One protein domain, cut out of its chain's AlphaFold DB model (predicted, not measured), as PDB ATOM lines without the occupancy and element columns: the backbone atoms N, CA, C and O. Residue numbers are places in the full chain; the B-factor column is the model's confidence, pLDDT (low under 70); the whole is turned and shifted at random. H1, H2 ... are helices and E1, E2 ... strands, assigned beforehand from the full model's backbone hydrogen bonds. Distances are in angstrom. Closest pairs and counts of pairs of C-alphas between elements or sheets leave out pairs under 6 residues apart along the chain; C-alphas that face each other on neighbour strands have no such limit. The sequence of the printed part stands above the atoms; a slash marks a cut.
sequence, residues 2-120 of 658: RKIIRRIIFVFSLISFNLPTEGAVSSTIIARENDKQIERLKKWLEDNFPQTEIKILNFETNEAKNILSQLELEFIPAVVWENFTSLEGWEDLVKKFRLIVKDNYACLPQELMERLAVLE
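Overview. This is residues 2 to 120 of the 658 residues of an uncharacterized protein of Candidatus Omnitrophica bacterium (UniProt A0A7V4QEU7). A twisted sheet of five strands is the core of a compact body, with H2 over one face and H3 on the opposite face, while H4 and H5 only graze the sheet. From this body residues 2 to 16, with H1, stick out as a free arm that makes the length of the whole. The printed part has 119 residues with five named helices and five named strands, in the order H1 E1 H2 E2 H3 E3 H4 E4 E5 H5; the sheet, order E2 E1 E3 E5 E4, is mixed, and the class is mixed, helices and strands. The whole is only just compact, close to loose, with a radius of gyration of the C-alphas of 16.0 A and spans of 57 by 27 by 24 A.

Arrangement. H1, residues 2 to 12, touches no helix and is not on the sheet. E1, residues 26 to 31, and the edge strand E2, residues 53 to 58, are parallel neighbours at 27 degrees, with N 27 and O 53 at 2.8 A. H2, residues 38 to 48, makes with them a strand-helix-strand unit, two parallel neighbour strands with a helix between in the chain, whose crossover is right-handed. H2 lies over E1 at a height over the sheet of 9.4 A and runs along the strands, at 26 degrees to E1 on the local plane; the closest C-alphas of H2 and E1 are those of Ile 38 and Ile 29, 7.5 A. H3, residues 62 to 70, is on the opposite face from H2, giving three layers, helices on both faces of a sheet; its C-alpha of Ala 64 is 6.4 A from that of Leu 57 in E2, their closest pair. E3, residues 78 to 82, is antiparallel to E1 at 152 degrees, with N 28 and O 80 at 2.7 A. H4, residues 90 to 97, only grazes the sheet. The edge strand E4, residues 100 to 102, and E5, residues 105 to 107, form a hairpin at 163 degrees, with N 102 and O 105 at 2.9 A. E5 is antiparallel to E3 at 150 degrees, with N 81 and O 106 at 2.8 A. E3, H4 and E4 form a split strand-helix-strand unit, its two strands running the same way with E5 between them in the sheet, and its crossover is right-handed. H5, residues 110 to 116, only grazes the sheet, and is only just on it, with 5 pairs of C-alphas within 10 A. H2 and H5 are close but not clearly touching, about perpendicular at 79 degrees, the closest C-alphas being those of Leu 41 and Leu 116, 6.8 A. Every O i to N i+4 pair is within hydrogen-bond range in H1, H2, H3 and H4, and 2 of 3 in H5.

Along the chain. H1 begins at C-alpha 2 (197.930, 204.524, 178.145) and is 15.2 A long; E1 is 15.7 A, H2 15.4 A, E2 16.3 A and H3 12.3 A. E3 is 12.9 A, H4 10.7 A, E4 6.6 A, E5 6.7 A and H5 9.9 A, ending at C-alpha 116 (194.981, 199.287, 219.380).

Size, cuts and confidence. The C-alphas of Arg 2 and Glu 60, the two farthest apart, are 57.3 A apart. Without residues 2 to 16 the body spans 34 by 26 by 23 A. The printed part has no cut, and the link from H1 to E1, 13 residues, is long. The mean pLDDT of the printed part is 76.6; it is under 70 at residues 2 to 25, 50 to 51 and 88.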
ATOM      1  N   ARG A   2     196.873 204.233 177.136       30.31
ATOM      2  CA  ARG A   2     197.930 204.524 178.145       30.31
ATOM      3  C   ARG A   2     197.428 204.976 179.536       30.31
ATOM      4  O   ARG A   2     198.006 204.587 180.543       30.31
ATOM      5  N   LYS A   3     196.312 205.717 179.623       35.16
ATOM      6  CA  LYS A   3     195.666 206.102 180.904       35.16
ATOM      7  C   LYS A   3     194.934 204.952 181.619       35.16
ATOM      8  O   LYS A   3     194.781 204.998 182.831       35.16
ATOM      9  N   ILE A   4     194.502 203.927 180.880       36.44
ATOM     10  CA  ILE A   4     193.836 202.735 181.433       36.44
ATOM     11  C   ILE A   4     194.894 201.726 181.889       36.44
ATOM     12  O   ILE A   4     194.772 201.180 182.975       36.44
ATOM     13  N   ILE A   5     195.992 201.593 181.139       37.94
ATOM     14  CA  ILE A   5     197.158 200.789 181.531       37.94
ATOM     15  C   ILE A   5     197.798 201.346 182.815       37.94
ATOM     16  O   ILE A   5     198.059 200.577 183.727       37.94
ATOM     17  N   ARG A   6     197.925 202.676 182.975       33.56
ATOM     18  CA  ARG A   6     198.379 203.274 184.251       33.56
ATOM     19  C   ARG A   6     197.433 203.016 185.431       33.56
ATOM     20  O   ARG A   6     197.913 202.858 186.542       33.56
ATOM     21  N   ARG A   7     196.116 202.935 185.210       34.38
ATOM     22  CA  ARG A   7     195.139 202.595 186.264       34.38
ATOM     23  C   ARG A   7     195.117 201.103 186.600       34.38
ATOM     24  O   ARG A   7     194.895 200.764 187.751       34.38
ATOM     25  N   ILE A   8     195.377 200.231 185.628       35.19
ATOM     26  CA  ILE A   8     195.503 198.782 185.848       35.19
ATOM     27  C   ILE A   8     196.824 198.464 186.563       35.19
ATOM     28  O   ILE A   8     196.816 197.665 187.490       35.19
ATOM     29  N   ILE A   9     197.919 199.160 186.233       33.53
ATOM     30  CA  ILE A   9     199.194 199.061 186.965       33.53
ATOM     31  C   ILE A   9     199.046 199.584 188.407       33.53
ATOM     32  O   ILE A   9     199.585 198.975 189.320       33.53
ATOM     33  N   PHE A  10     198.240 200.628 188.645       30.11
ATOM     34  CA  PHE A  10     197.969 201.148 189.998       30.11
ATOM     35  C   PHE A  10     197.053 200.244 190.848       30.11
ATOM     36  O   PHE A  10     197.090 200.294 192.071       30.11
ATOM     37  N   VAL A  11     196.215 199.411 190.215       32.50
ATOM     38  CA  VAL A  11     195.375 198.418 190.915       32.50
ATOM     39  C   VAL A  11     196.137 197.107 191.145       32.50
ATOM     40  O   VAL A  11     195.918 196.455 192.160       32.50
ATOM     41  N   PHE A  12     197.081 196.750 190.267       28.91
ATOM     42  CA  PHE A  12     197.985 195.613 190.483       28.91
ATOM     43  C   PHE A  12     199.160 195.923 191.424       28.91
ATOM     44  O   PHE A  12     199.696 194.995 192.022       28.91
ATOM     45  N   SER A  13     199.518 197.194 191.650       27.06
ATOM     46  CA  SER A  13     200.544 197.567 192.639       27.06
ATOM     47  C   SER A  13     200.060 197.521 194.095       27.06
ATOM     48  O   SER A  13     200.838 197.788 194.998       27.06
ATOM     49  N   LEU A  14     198.792 197.184 194.356       31.09
ATOM     50  CA  LEU A  14     198.245 197.046 195.714       31.09
ATOM     51  C   LEU A  14     198.349 195.618 196.282       31.09
ATOM     52  O   LEU A  14     197.874 195.378 197.388       31.09
ATOM     53  N   ILE A  15     198.955 194.673 195.549       34.69
ATOM     54  CA  ILE A  15     199.024 193.249 195.940       34.69
ATOM     55  C   ILE A  15     200.461 192.768 196.224       34.69
ATOM     56  O   ILE A  15     200.660 191.638 196.663       34.69
ATOM     57  N   SER A  16     201.488 193.608 196.091       32.03
ATOM     58  CA  SER A  16     202.856 193.239 196.497       32.03
ATOM     59  C   SER A  16     203.668 194.480 196.860       32.03
ATOM     60  O   SER A  16     204.508 194.926 196.087       32.03
ATOM     61  N   PHE A  17     203.400 195.069 198.025       37.97
ATOM     62  CA  PHE A  17     204.397 195.924 198.664       37.97
ATOM     63  C   PHE A  17     205.283 195.006 199.499       37.97
ATOM     64  O   PHE A  17     204.904 194.620 200.604       37.97
ATOM     65  N   ASN A  18     206.422 194.604 198.932       41.00
ATOM     66  CA  ASN A  18     207.496 194.042 199.737       41.00
ATOM     67  C   ASN A  18     207.918 195.134 200.722       41.00
ATOM     68  O   ASN A  18     208.277 196.237 200.309       41.00
ATOM     69  N   LEU A  19     207.802 194.842 202.015       47.12
ATOM     70  CA  LEU A  19     208.497 195.611 203.040       47.12
ATOM     71  C   LEU A  19     209.998 195.585 202.706       47.12
ATOM     72  O   LEU A  19     210.460 194.558 202.196       47.12
ATOM     73  N   PRO A  20     210.738 196.681 202.939       45.75
ATOM     74  CA  PRO A  20     212.182 196.695 202.737       45.75
ATOM     75  C   PRO A  20     212.805 195.509 203.478       45.75
ATOM     76  O   PRO A  20     212.598 195.333 204.676       45.75
ATOM     77  N   THR A  21     213.500 194.652 202.735       42.38
ATOM     78  CA  THR A  21     214.099 193.410 203.241       42.38
ATOM     79  C   THR A  21     215.474 193.626 203.870       42.38
ATOM     80  O   THR A  21     216.074 192.668 204.344       42.38
ATOM     81  N   GLU A  22     215.982 194.862 203.893       42.62
ATOM     82  CA  GLU A  22     217.303 195.185 204.430       42.62
ATOM     83  C   GLU A  22     217.231 196.443 205.309       42.62
ATOM     84  O   GLU A  22     217.087 197.566 204.829       42.62
ATOM     85  N   GLY A  23     217.287 196.228 206.629       47.41
ATOM     86  CA  GLY A  23     217.292 197.270 207.659       47.41
ATOM     87  C   GLY A  23     216.446 196.874 208.867       47.41
ATOM     88  O   GLY A  23     215.247 197.136 208.897       47.41
ATOM     89  N   ALA A  24     217.051 196.233 209.872       49.69
ATOM     90  CA  ALA A  24     216.368 195.923 211.127       49.69
ATOM     91  C   ALA A  24     216.036 197.232 211.856       49.69
ATOM     92  O   ALA A  24     216.920 197.877 212.416       49.69
ATOM     93  N   VAL A  25     214.772 197.649 211.835       64.62
ATOM     94  CA  VAL A  25     214.338 198.773 212.670       64.62
ATOM     95  C   VAL A  25     213.980 198.237 214.032       64.62
ATOM     96  O   VAL A  25     213.273 197.238 214.144       64.62
ATOM     97  N   SER A  26     214.452 198.907 215.075       78.25
ATOM     98  CA  SER A  26     213.931 198.685 216.413       78.25
ATOM     99  C   SER A  26     212.708 199.569 216.629       78.25
ATOM    100  O   SER A  26     212.783 200.796 216.529       78.25
ATOM    101  N   SER A  27     211.582 198.938 216.931       86.75
ATOM    102  CA  SER A  27     210.401 199.609 217.460       86.75
ATOM    103  C   SER A  27     210.432 199.565 218.982       86.75
ATOM    104  O   SER A  27     210.721 198.528 219.574       86.75
ATOM    105  N   THR A  28     210.111 200.680 219.616       92.00
ATOM    106  CA  THR A  28     210.063 200.829 221.065       92.00
ATOM    107  C   THR A  28     208.623 201.085 221.487       92.00
ATOM    108  O   THR A  28     207.997 202.061 221.067       92.00
ATOM    109  N   ILE A  29     208.089 200.204 222.333       94.12
ATOM    110  CA  ILE A  29     206.822 200.409 223.033       94.12
ATOM    111  C   ILE A  29     207.134 201.106 224.357       94.12
ATOM    112  O   ILE A  29     207.707 200.501 225.262       94.12
ATOM    113  N   ILE A  30     206.739 202.373 224.477       95.75
ATOM    114  CA  ILE A  30     206.826 203.138 225.723       95.75
ATOM    115  C   ILE A  30     205.537 202.920 226.507       95.75
ATOM    116  O   ILE A  30     204.476 203.359 226.068       95.75
ATOM    117  N   ALA A  31     205.609 202.253 227.656       94.69
ATOM    118  CA  ALA A  31     204.445 201.914 228.480       94.69
ATOM    119  C   ALA A  31     204.813 201.834 229.970       94.69
ATOM    120  O   ALA A  31     205.991 201.856 230.328       94.69
ATOM    121  N   ARG A  32     203.814 201.732 230.857       91.25
ATOM    122  CA  ARG A  32     204.069 201.400 232.268       91.25
ATOM    123  C   ARG A  32     204.479 199.938 232.415       91.25
ATOM    124  O   ARG A  32     204.095 199.081 231.618       91.25
ATOM    125  N   GLU A  33     205.225 199.656 233.475       79.50
ATOM    126  CA  GLU A  33     205.565 198.290 233.857       79.50
ATOM    127  C   GLU A  33     204.292 197.455 234.086       79.50
ATOM    128  O   GLU A  33     203.334 197.925 234.703       79.50
ATOM    129  N   ASN A  34     204.273 196.223 233.568       73.69
ATOM    130  CA  ASN A  34     203.135 195.295 233.630       73.69
ATOM    131  C   ASN A  34     201.844 195.759 232.928       73.69
ATOM    132  O   ASN A  34     200.762 195.241 233.225       73.69
ATOM    133  N   ASP A  35     201.924 196.694 231.975       81.06
ATOM    134  CA  ASP A  35     200.767 197.025 231.142       81.06
ATOM    135  C   ASP A  35     200.343 195.797 230.312       81.06
ATOM    136  O   ASP A  35     201.035 195.340 229.399       81.06
ATOM    137  N   LYS A  36     199.160 195.259 230.632       79.00
ATOM    138  CA  LYS A  36     198.576 194.062 230.002       79.00
ATOM    139  C   LYS A  36     198.332 194.236 228.498       79.00
ATOM    140  O   LYS A  36     198.078 193.254 227.803       79.00
ATOM    141  N   GLN A  37     198.380 195.467 227.993       86.25
ATOM    142  CA  GLN A  37     198.160 195.791 226.586       86.25
ATOM    143  C   GLN A  37     199.426 195.636 225.732       86.25
ATOM    144  O   GLN A  37     199.312 195.573 224.506       86.25
ATOM    145  N   ILE A  38     200.611 195.520 226.350       87.25
ATOM    146  CA  ILE A  38     201.902 195.395 225.654       87.25
ATOM    147  C   ILE A  38     201.911 194.187 224.711       87.25
ATOM    148  O   ILE A  38     202.274 194.331 223.549       87.25
ATOM    149  N   GLU A  39     201.447 193.017 225.157       86.88
ATOM    150  CA  GLU A  39     201.446 191.797 224.329       86.88
ATOM    151  C   GLU A  39     200.557 191.924 223.084       86.88
ATOM    152  O   GLU A  39     200.901 191.459 221.997       86.88
ATOM    153  N   ARG A  40     199.430 192.634 223.203       85.31
ATOM    154  CA  ARG A  40     198.560 192.923 222.056       85.31
ATOM    155  C   ARG A  40     199.247 193.850 221.052       85.31
ATOM    156  O   ARG A  40     199.090 193.654 219.847       85.31
ATOM    157  N   LEU A  41     199.974 194.857 221.537       89.06
ATOM    158  CA  LEU A  41     200.717 195.792 220.690       89.06
ATOM    159  C   LEU A  41     201.904 195.114 220.002       89.06
ATOM    160  O   LEU A  41     202.084 195.321 218.806       89.06
ATOM    161  N   LYS A  42     202.646 194.259 220.716       88.44
ATOM    162  CA  LYS A  42     203.725 193.443 220.141       88.44
ATOM    163  C   LYS A  42     203.228 192.614 218.968       88.44
ATOM    164  O   LYS A  42     203.740 192.754 217.867       88.44
ATOM    165  N   LYS A  43     202.158 191.843 219.180       86.50
ATOM    166  CA  LYS A  43     201.567 191.017 218.126       86.50
ATOM    167  C   LYS A  43     201.151 191.846 216.908       86.50
ATOM    168  O   LYS A  43     201.397 191.458 215.773       86.50
ATOM    169  N   TRP A  44     200.543 193.013 217.133       88.19
ATOM    170  CA  TRP A  44     200.181 193.906 216.033       88.19
ATOM    171  C   TRP A  44     201.413 194.406 215.261       88.19
ATOM    172  O   TRP A  44     201.352 194.510 214.036       88.19
ATOM    173  N   LEU A  45     202.518 194.701 215.951       86.50
ATOM    174  CA  LEU A  45     203.773 195.104 215.316       86.50
ATOM    175  C   LEU A  45     204.395 193.966 214.513       86.50
ATOM    176  O   LEU A  45     204.769 194.197 213.371       86.50
ATOM    177  N   GLU A  46     204.428 192.748 215.047       85.06
ATOM    178  CA  GLU A  46     204.923 191.559 214.339       85.06
ATOM    179  C   GLU A  46     204.133 191.294 213.047       85.06
ATOM    180  O   GLU A  46     204.723 191.049 211.995       85.06
ATOM    181  N   ASP A  47     202.802 191.422 213.104       81.19
ATOM    182  CA  ASP A  47     201.914 191.207 211.955       81.19
ATOM    183  C   ASP A  47     202.084 192.278 210.854       81.19
ATOM    184  O   ASP A  47     201.859 192.007 209.673       81.19
ATOM    185  N   ASN A  48     202.427 193.520 211.223       80.38
ATOM    186  CA  ASN A  48     202.446 194.665 210.298       80.38
ATOM    187  C   ASN A  48     203.851 195.116 209.882       80.38
ATOM    188  O   ASN A  48     203.993 195.753 208.834       80.38
ATOM    189  N   PHE A  49     204.856 194.784 210.686       79.12
ATOM    190  CA  PHE A  49     206.268 195.105 210.506       79.12
ATOM    191  C   PHE A  49     207.128 193.852 210.789       79.12
ATOM    192  O   PHE A  49     207.943 193.857 211.719       79.12
ATOM    193  N   PRO A  50     206.952 192.761 210.014       65.19
ATOM    194  CA  PRO A  50     207.754 191.549 210.161       65.19
ATOM    195  C   PRO A  50     209.247 191.892 210.068       65.19
ATOM    196  O   PRO A  50     209.633 192.672 209.203       65.19
ATOM    197  N   GLN A  51     210.069 191.291 210.939       67.94
ATOM    198  CA  GLN A  51     211.525 191.524 211.083       67.94
ATOM    199  C   GLN A  51     211.952 192.776 211.886       67.94
ATOM    200  O   GLN A  51     213.140 193.088 211.941       67.94
ATOM    201  N   THR A  52     211.024 193.462 212.558       70.75
ATOM    202  CA  THR A  52     211.334 194.579 213.477       70.75
ATOM    203  C   THR A  52     211.676 194.046 214.871       70.75
ATOM    204  O   THR A  52     210.918 193.254 215.429       70.75
ATOM    205  N   GLU A  53     212.782 194.494 215.470       82.19
ATOM    206  CA  GLU A  53     213.073 194.206 216.882       82.19
ATOM    207  C   GLU A  53     212.122 195.035 217.760       82.19
ATOM    208  O   GLU A  53     212.012 196.250 217.582       82.19
ATOM    209  N   ILE A  54     211.405 194.409 218.697       88.12
ATOM    210  CA  ILE A  54     210.463 195.117 219.575       88.12
ATOM    211  C   ILE A  54     211.068 195.257 220.972       88.12
ATOM    212  O   ILE A  54     211.187 194.282 221.715       88.12
ATOM    213  N   LYS A  55     211.397 196.491 221.348       91.00
ATOM    214  CA  LYS A  55     211.879 196.877 222.675       91.00
ATOM    215  C   LYS A  55     210.720 197.415 223.509       91.00
ATOM    216  O   LYS A  55     209.819 198.074 222.994       91.00
ATOM    217  N   ILE A  56     210.740 197.153 224.812       91.94
ATOM    218  CA  ILE A  56     209.822 197.788 225.765       91.94
ATOM    219  C   ILE A  56     210.638 198.773 226.589       91.94
ATOM    220  O   ILE A  56     211.609 198.378 227.229       91.94
ATOM    221  N   LEU A  57     210.218 200.034 226.601       93.62
ATOM    222  CA  LEU A  57     210.825 201.070 227.422       93.62
ATOM    223  C   LEU A  57     209.838 201.499 228.507       93.62
ATOM    224  O   LEU A  57     208.712 201.916 228.224       93.62
ATOM    225  N   ASN A  58     210.254 201.388 229.768       93.62
ATOM    226  CA  ASN A  58     209.417 201.793 230.890       93.62
ATOM    227  C   ASN A  58     209.258 203.321 230.891       93.62
ATOM    228  O   ASN A  58     210.249 204.057 230.926       93.62
ATOM    229  N   PHE A  59     208.008 203.788 230.892       94.00
ATOM    230  CA  PHE A  59     207.626 205.200 230.944       94.00
ATOM    231  C   PHE A  59     208.309 205.980 232.081       94.00
ATOM    232  O   PHE A  59     208.539 207.181 231.947       94.00
ATOM    233  N   GLU A  60     208.645 205.328 233.196       92.56
ATOM    234  CA  GLU A  60     209.257 206.024 234.330       92.56
ATOM    235  C   GLU A  60     210.702 206.472 234.083       92.56
ATOM    236  O   GLU A  60     211.183 207.379 234.770       92.56
ATOM    237  N   THR A  61     211.367 205.916 233.068       94.75
ATOM    238  CA  THR A  61     212.734 206.284 232.686       94.75
ATOM    239  C   THR A  61     212.813 207.694 232.083       94.75
ATOM    240  O   THR A  61     211.887 208.176 231.428       94.75
ATOM    241  N   ASN A  62     213.952 208.369 232.277       94.25
ATOM    242  CA  ASN A  62     214.205 209.685 231.673       94.25
ATOM    243  C   ASN A  62     214.243 209.617 230.140       94.25
ATOM    244  O   ASN A  62     213.797 210.542 229.469       94.25
ATOM    245  N   GLU A  63     214.733 208.504 229.596       92.88
ATOM    246  CA  GLU A  63     214.764 208.235 228.160       92.88
ATOM    247  C   GLU A  63     213.352 208.242 227.555       92.88
ATOM    248  O   GLU A  63     213.086 209.008 226.629       92.88
ATOM    249  N   ALA A  64     212.408 207.498 228.147       93.00
ATOM    250  CA  ALA A  64     211.015 207.482 227.699       93.00
ATOM    251  C   ALA A  64     210.381 208.879 227.720       93.00
ATOM    252  O   ALA A  64     209.729 209.290 226.757       93.00
ATOM    253  N   LYS A  65     210.584 209.621 228.815       93.31
ATOM    254  CA  LYS A  65     210.042 210.977 228.989       93.31
ATOM    255  C   LYS A  65     210.608 211.948 227.948       93.31
ATOM    256  O   LYS A  65     209.852 212.758 227.409       93.31
ATOM    257  N   ASN A  66     211.892 211.826 227.613       92.06
ATOM    258  CA  ASN A  66     212.531 212.633 226.572       92.06
ATOM    259  C   ASN A  66     211.960 212.333 225.181       92.06
ATOM    260  O   ASN A  66     211.582 213.273 224.480       92.06
ATOM    261  N   ILE A  67     211.820 211.054 224.807       91.75
ATOM    262  CA  ILE A  67     211.260 210.650 223.504       91.75
ATOM    263  C   ILE A  67     209.819 211.161 223.351       91.75
ATOM    264  O   ILE A  67     209.472 211.774 222.340       91.75
ATOM    265  N   LEU A  68     208.977 210.974 224.376       93.31
ATOM    266  CA  LEU A  68     207.595 211.465 224.368       93.31
ATOM    267  C   LEU A  68     207.528 212.995 224.249       93.31
ATOM    268  O   LEU A  68     206.680 213.514 223.522       93.31
ATOM    269  N   SER A  69     208.425 213.720 224.927       91.69
ATOM    270  CA  SER A  69     208.494 215.182 224.844       91.69
ATOM    271  C   SER A  69     208.933 215.664 223.462       91.69
ATOM    272  O   SER A  69     208.354 216.617 222.944       91.69
ATOM    273  N   GLN A  70     209.929 215.017 222.848       90.44
ATOM    274  CA  GLN A  70     210.384 215.350 221.497       90.44
ATOM    275  C   GLN A  70     209.263 215.150 220.475       90.44
ATOM    276  O   GLN A  70     209.019 216.038 219.661       90.44
ATOM    277  N   LEU A  71     208.529 214.040 220.569       90.69
ATOM    278  CA  LEU A  71     207.407 213.712 219.684       90.69
ATOM    279  C   LEU A  71     206.088 214.427 220.029       90.69
ATOM    280  O   LEU A  71     205.094 214.223 219.336       90.69
ATOM    281  N   GLU A  72     206.060 215.255 221.080       91.94
ATOM    282  CA  GLU A  72     204.851 215.933 221.578       91.94
ATOM    283  C   GLU A  72     203.688 214.957 221.867       91.94
ATOM    284  O   GLU A  72     202.505 215.259 221.664       91.94
ATOM    285  N   LEU A  73     204.025 213.756 222.346       92.88
ATOM    286  CA  LEU A  73     203.065 212.718 222.705       92.88
ATOM    287  C   LEU A  73     202.675 212.851 224.171       92.88
ATOM    288  O   LEU A  73     203.495 212.675 225.068       92.88
ATOM    289  N   GLU A  74     201.398 213.107 224.429       93.38
ATOM    290  CA  GLU A  74     200.855 213.277 225.785       93.38
ATOM    291  C   GLU A  74     200.119 212.035 226.303       93.38
ATOM    292  O   GLU A  74     199.342 212.114 227.256       93.38
ATOM    293  N   PHE A  75     200.364 210.886 225.672       95.00
ATOM    294  CA  PHE A  75     199.724 209.623 226.000       95.00
ATOM    295  C   PHE A  75     200.710 208.452 226.014       95.00
ATOM    296  O   PHE A  75     201.737 208.481 225.338       95.00
ATOM    297  N   ILE A  76     200.357 207.409 226.765       95.38
ATOM    298  CA  ILE A  76     200.987 206.083 226.737       95.38
ATOM    299  C   ILE A  76     199.893 204.992 226.706       95.38
ATOM    300  O   ILE A  76     198.790 205.259 227.172       95.38
ATOM    301  N   PRO A  77     200.145 203.777 226.191       95.25
ATOM    302  CA  PRO A  77     201.377 203.358 225.541       95.25
ATOM    303  C   PRO A  77     201.621 204.130 224.239       95.25
ATOM    304  O   PRO A  77     200.677 204.582 223.596       95.25
ATOM    305  N   ALA A  78     202.884 204.298 223.859       95.00
ATOM    306  CA  ALA A  78     203.285 204.885 222.584       95.00
ATOM    307  C   ALA A  78     204.175 203.900 221.828       95.00
ATOM    308  O   ALA A  78     204.972 203.192 222.438       95.00
ATOM    309  N   VAL A  79     204.038 203.854 220.505       93.75
ATOM    310  CA  VAL A  79     204.909 203.055 219.638       93.75
ATOM    311  C   VAL A  79     205.749 204.005 218.811       93.75
ATOM    312  O   VAL A  79     205.203 204.838 218.080       93.75
ATOM    313  N   VAL A  80     207.062 203.864 218.946       92.50
ATOM    314  CA  VAL A  80     208.059 204.737 218.338       92.50
ATOM    315  C   VAL A  80     209.077 203.889 217.579       92.50
ATOM    316  O   VAL A  80     209.429 202.804 218.019       92.50
ATOM    317  N   TRP A  81     209.560 204.382 216.449       89.31
ATOM    318  CA  TRP A  81     210.695 203.832 215.718       89.31
ATOM    319  C   TRP A  81     211.822 204.855 215.713       89.31
ATOM    320  O   TRP A  81     211.576 206.040 215.472       89.31
ATOM    321  N   GLU A  82     213.041 204.388 215.947       85.12
ATOM    322  CA  GLU A  82     214.259 205.198 215.874       85.12
ATOM    323  C   GLU A  82     214.933 205.013 214.516       85.12
ATOM    324  O   GLU A  82     214.823 203.951 213.904       85.12
ATOM    325  N   ASN A  83     215.628 206.048 214.039       77.88
ATOM    326  CA  ASN A  83     216.265 206.082 212.719       77.88
ATOM    327  C   ASN A  83     215.296 205.702 211.584       77.88
ATOM    328  O   ASN A  83     215.672 205.100 210.585       77.88
ATOM    329  N   PHE A  84     214.017 206.061 211.723       75.75
ATOM    330  CA  PHE A  84     212.980 205.605 210.795       75.75
ATOM    331  C   PHE A  84     213.200 206.097 209.356       75.75
ATOM    332  O   PHE A  84     212.810 205.436 208.401       75.75
ATOM    333  N   THR A  85     213.837 207.253 209.183       75.25
ATOM    334  CA  THR A  85     214.126 207.856 207.875       75.25
ATOM    335  C   THR A  85     215.277 207.183 207.126       75.25
ATOM    336  O   THR A  85     215.411 207.408 205.926       75.25
ATOM    337  N   SER A  86     216.082 206.336 207.784       72.38
ATOM    338  CA  SER A  86     217.123 205.546 207.111       72.38
ATOM    339  C   SER A  86     216.592 204.258 206.477       72.38
ATOM    340  O   SER A  86     217.347 203.559 205.808       72.38
ATOM    341  N   LEU A  87     215.312 203.928 206.682       72.12
ATOM    342  CA  LEU A  87     214.661 202.778 206.058       72.12
ATOM    343  C   LEU A  87     214.390 203.007 204.575       72.12
ATOM    344  O   LEU A  87     213.768 203.996 204.198       72.12
ATOM    345  N   GLU A  88     214.698 202.035 203.727       69.19
ATOM    346  CA  GLU A  88     214.238 202.077 202.341       69.19
ATOM    347  C   GLU A  88     212.696 201.985 202.280       69.19
ATOM    348  O   GLU A  88     212.075 201.172 202.957       69.19
ATOM    349  N   GLY A  89     212.026 202.855 201.519       72.19
ATOM    350  CA  GLY A  89     210.556 202.858 201.423       72.19
ATOM    351  C   GLY A  89     209.800 203.385 202.657       72.19
ATOM    352  O   GLY A  89     208.578 203.223 202.738       72.19
ATOM    353  N   TRP A  90     210.477 204.063 203.594       76.31
ATOM    354  CA  TRP A  90     209.855 204.654 204.790       76.31
ATOM    355  C   TRP A  90     208.664 205.573 204.466       76.31
ATOM    356  O   TRP A  90     207.653 205.554 205.168       76.31
ATOM    357  N   GLU A  91     208.726 206.326 203.363       80.44
ATOM    358  CA  GLU A  91     207.645 207.219 202.925       80.44
ATOM    359  C   GLU A  91     206.314 206.490 202.691       80.44
ATOM    360  O   GLU A  91     205.238 207.041 202.949       80.44
ATOM    361  N   ASP A  92     206.360 205.251 202.202       78.81
ATOM    362  CA  ASP A  92     205.159 204.462 201.942       78.81
ATOM    363  C   ASP A  92     204.545 203.945 203.245       78.81
ATOM    364  O   ASP A  92     203.319 203.921 203.385       78.81
ATOM    365  N   LEU A  93     205.376 203.634 204.243       75.88
ATOM    366  CA  LEU A  93     204.926 203.307 205.597       75.88
ATOM    367  C   LEU A  93     204.292 204.520 206.287       75.88
ATOM    368  O   LEU A  93     203.214 204.386 206.878       75.88
ATOM    369  N   VAL A  94     204.885 205.711 206.137       82.69
ATOM    370  CA  VAL A  94     204.288 206.972 206.610       82.69
ATOM    371  C   VAL A  94     202.916 207.176 205.982       82.69
ATOM    372  O   VAL A  94     201.956 207.443 206.699       82.69
ATOM    373  N   LYS A  95     202.772 206.994 204.664       82.56
ATOM    374  CA  LYS A  95     201.472 207.135 203.983       82.56
ATOM    375  C   LYS A  95     200.463 206.081 204.442       82.56
ATOM    376  O   LYS A  95     199.294 206.413 204.654       82.56
ATOM    377  N   LYS A  96     200.897 204.827 204.598       80.56
ATOM    378  CA  LYS A  96     200.041 203.688 204.965       80.56
ATOM    379  C   LYS A  96     199.466 203.833 206.373       80.56
ATOM    380  O   LYS A  96     198.260 203.676 206.550       80.56
ATOM    381  N   PHE A  97     200.311 204.144 207.355       79.75
ATOM    382  CA  PHE A  97     199.923 204.199 208.769       79.75
ATOM    383  C   PHE A  97     199.723 205.619 209.307       79.75
ATOM    384  O   PHE A  97     199.317 205.777 210.455       79.75
ATOM    385  N   ARG A  98     199.942 206.643 208.471       86.06
ATOM    386  CA  ARG A  98     199.902 208.068 208.846       86.06
ATOM    387  C   ARG A  98     200.843 208.374 210.010       86.06
ATOM    388  O   ARG A  98     200.454 209.059 210.952       86.06
ATOM    389  N   LEU A  99     202.051 207.818 209.950       87.31
ATOM    390  CA  LEU A  99     203.049 207.989 211.004       87.31
ATOM    391  C   LEU A  99     203.409 209.464 211.157       87.31
ATOM    392  O   LEU A  99     203.522 210.195 210.172       87.31
ATOM    393  N   ILE A 100     203.604 209.884 212.400       88.12
ATOM    394  CA  ILE A 100     204.135 211.206 212.717       88.12
ATOM    395  C   ILE A 100     205.650 211.057 212.742       88.12
ATOM    396  O   ILE A 100     206.172 210.322 213.577       88.12
ATOM    397  N   VAL A 101     206.337 211.718 211.811       87.50
ATOM    398  CA  VAL A 101     207.803 211.712 211.717       87.50
ATOM    399  C   VAL A 101     208.327 213.050 212.219       87.50
ATOM    400  O   VAL A 101     207.875 214.098 211.752       87.50
ATOM    401  N   LYS A 102     209.262 213.012 213.168       86.19
ATOM    402  CA  LYS A 102     209.937 214.193 213.708       86.19
ATOM    403  C   LYS A 102     211.388 213.835 214.017       86.19
ATOM    404  O   LYS A 102     211.652 212.902 214.773       86.19
ATOM    405  N   ASP A 103     212.310 214.575 213.410       80.81
ATOM    406  CA  ASP A 103     213.751 214.326 213.479       80.81
ATOM    407  C   ASP A 103     214.099 212.869 213.099       80.81
ATOM    408  O   ASP A 103     213.759 212.426 212.000       80.81
ATOM    409  N   ASN A 104     214.738 212.113 214.000       80.50
ATOM    410  CA  ASN A 104     215.097 210.702 213.797       80.50
ATOM    411  C   ASN A 104     214.013 209.713 214.253       80.50
ATOM    412  O   ASN A 104     214.225 208.501 214.174       80.50
ATOM    413  N   TYR A 105     212.863 210.196 214.722       86.50
ATOM    414  CA  TYR A 105     211.800 209.353 215.255       86.50
ATOM    415  C   TYR A 105     210.573 209.328 214.344       86.50
ATOM    416  O   TYR A 105     210.181 210.332 213.744       86.50
ATOM    417  N   ALA A 106     209.908 208.177 214.301       89.06
ATOM    418  CA  ALA A 106     208.541 208.058 213.807       89.06
ATOM    419  C   ALA A 106     207.655 207.433 214.881       89.06
ATOM    420  O   ALA A 106     208.111 206.580 215.632       89.06
ATOM    421  N   CYS A 107     206.383 207.812 214.958       92.19
ATOM    422  CA  CYS A 107     205.453 207.208 215.907       92.19
ATOM    423  C   CYS A 107     204.051 207.024 215.333       92.19
ATOM    424  O   CYS A 107     203.660 207.668 214.351       92.19
ATOM    425  N   LEU A 108     203.285 206.118 215.950       91.06
ATOM    426  CA  LEU A 108     201.883 205.934 215.590       91.06
ATOM    427  C   LEU A 108     201.047 207.143 216.040       91.06
ATOM    428  O   LEU A 108     201.164 207.575 217.190       91.06
ATOM    429  N   PRO A 109     200.155 207.662 215.176       91.19
ATOM    430  CA  PRO A 109     199.266 208.752 215.551       91.19
ATOM    431  C   PRO A 109     198.238 208.289 216.593       91.19
ATOM    432  O   PRO A 109     197.851 207.114 216.629       91.19
ATOM    433  N   GLN A 110     197.750 209.229 217.411       91.75
ATOM    434  CA  GLN A 110     196.799 208.949 218.494       91.75
ATOM    435  C   GLN A 110     195.553 208.209 217.983       91.75
ATOM    436  O   GLN A 110     195.130 207.223 218.579       91.75
ATOM    437  N   GLU A 111     195.019 208.599 216.821       85.81
ATOM    438  CA  GLU A 111     193.801 208.010 216.255       85.81
ATOM    439  C   GLU A 111     193.955 206.525 215.897       85.81
ATOM    440  O   GLU A 111     192.966 205.783 215.848       85.81
ATOM    441  N   LEU A 112     195.180 206.087 215.593       85.81
ATOM    442  CA  LEU A 112     195.484 204.677 215.377       85.81
ATOM    443  C   LEU A 112     195.720 203.976 216.717       85.81
ATOM    444  O   LEU A 112     195.163 202.901 216.937       85.81
ATOM    445  N   MET A 113     196.467 204.610 217.622       90.81
ATOM    446  CA  MET A 113     196.759 204.079 218.952       90.81
ATOM    447  C   MET A 113     195.495 203.796 219.773       90.81
ATOM    448  O   MET A 113     195.381 202.705 220.325       90.81
ATOM    449  N   GLU A 114     194.491 204.680 219.754       85.50
ATOM    450  CA  GLU A 114     193.195 204.494 220.438       85.50
ATOM    451  C   GLU A 114     192.454 203.208 220.018       85.50
ATOM    452  O   GLU A 114     191.662 202.637 220.775       85.50
ATOM    453  N   ARG A 115     192.681 202.729 218.786       83.81
ATOM    454  CA  ARG A 115     192.068 201.491 218.268       83.81
ATOM    455  C   ARG A 115     192.807 200.241 218.731       83.81
ATOM    456  O   ARG A 115     192.214 199.162 218.797       83.81
ATOM    457  N   LEU A 116     194.100 200.382 218.998       86.12
ATOM    458  CA  LEU A 116     194.981 199.287 219.380       86.12
ATOM    459  C   LEU A 116     194.991 199.088 220.899       86.12
ATOM    460  O   LEU A 116     194.944 197.944 221.352       86.12
ATOM    461  N   ALA A 117     194.968 200.179 221.666       90.25
ATOM    462  CA  ALA A 117     195.062 200.186 223.122       90.25
ATOM    463  C   ALA A 117     194.240 201.329 223.751       90.25
ATOM    464  O   ALA A 117     193.860 202.292 223.086       90.25
ATOM    465  N   VAL A 118     193.963 201.200 225.046       93.25
ATOM    466  CA  VAL A 118     193.537 202.289 225.926       93.25
ATOM    467  C   VAL A 118     194.728 203.193 226.186       93.25
ATOM    468  O   VAL A 118     195.794 202.700 226.560       93.25
ATOM    469  N   LEU A 119     194.529 204.500 226.030       95.06
ATOM    470  CA  LEU A 119     195.587 205.486 226.203       95.06
ATOM    471  C   LEU A 119     195.467 206.180 227.562       95.06
ATOM    472  O   LEU A 119     194.448 206.794 227.863       95.06
ATOM    473  N   GLU A 120     196.508 206.122 228.381       95.00
ATOM    474  CA  GLU A 120     196.681 206.954 229.569       95.00
ATOM    475  C   GLU A 120     197.243 208.321 229.158       95.00
ATOM    476  O   GLU A 120     198.394 208.443 228.739       95.00
TER     477      GLU A 120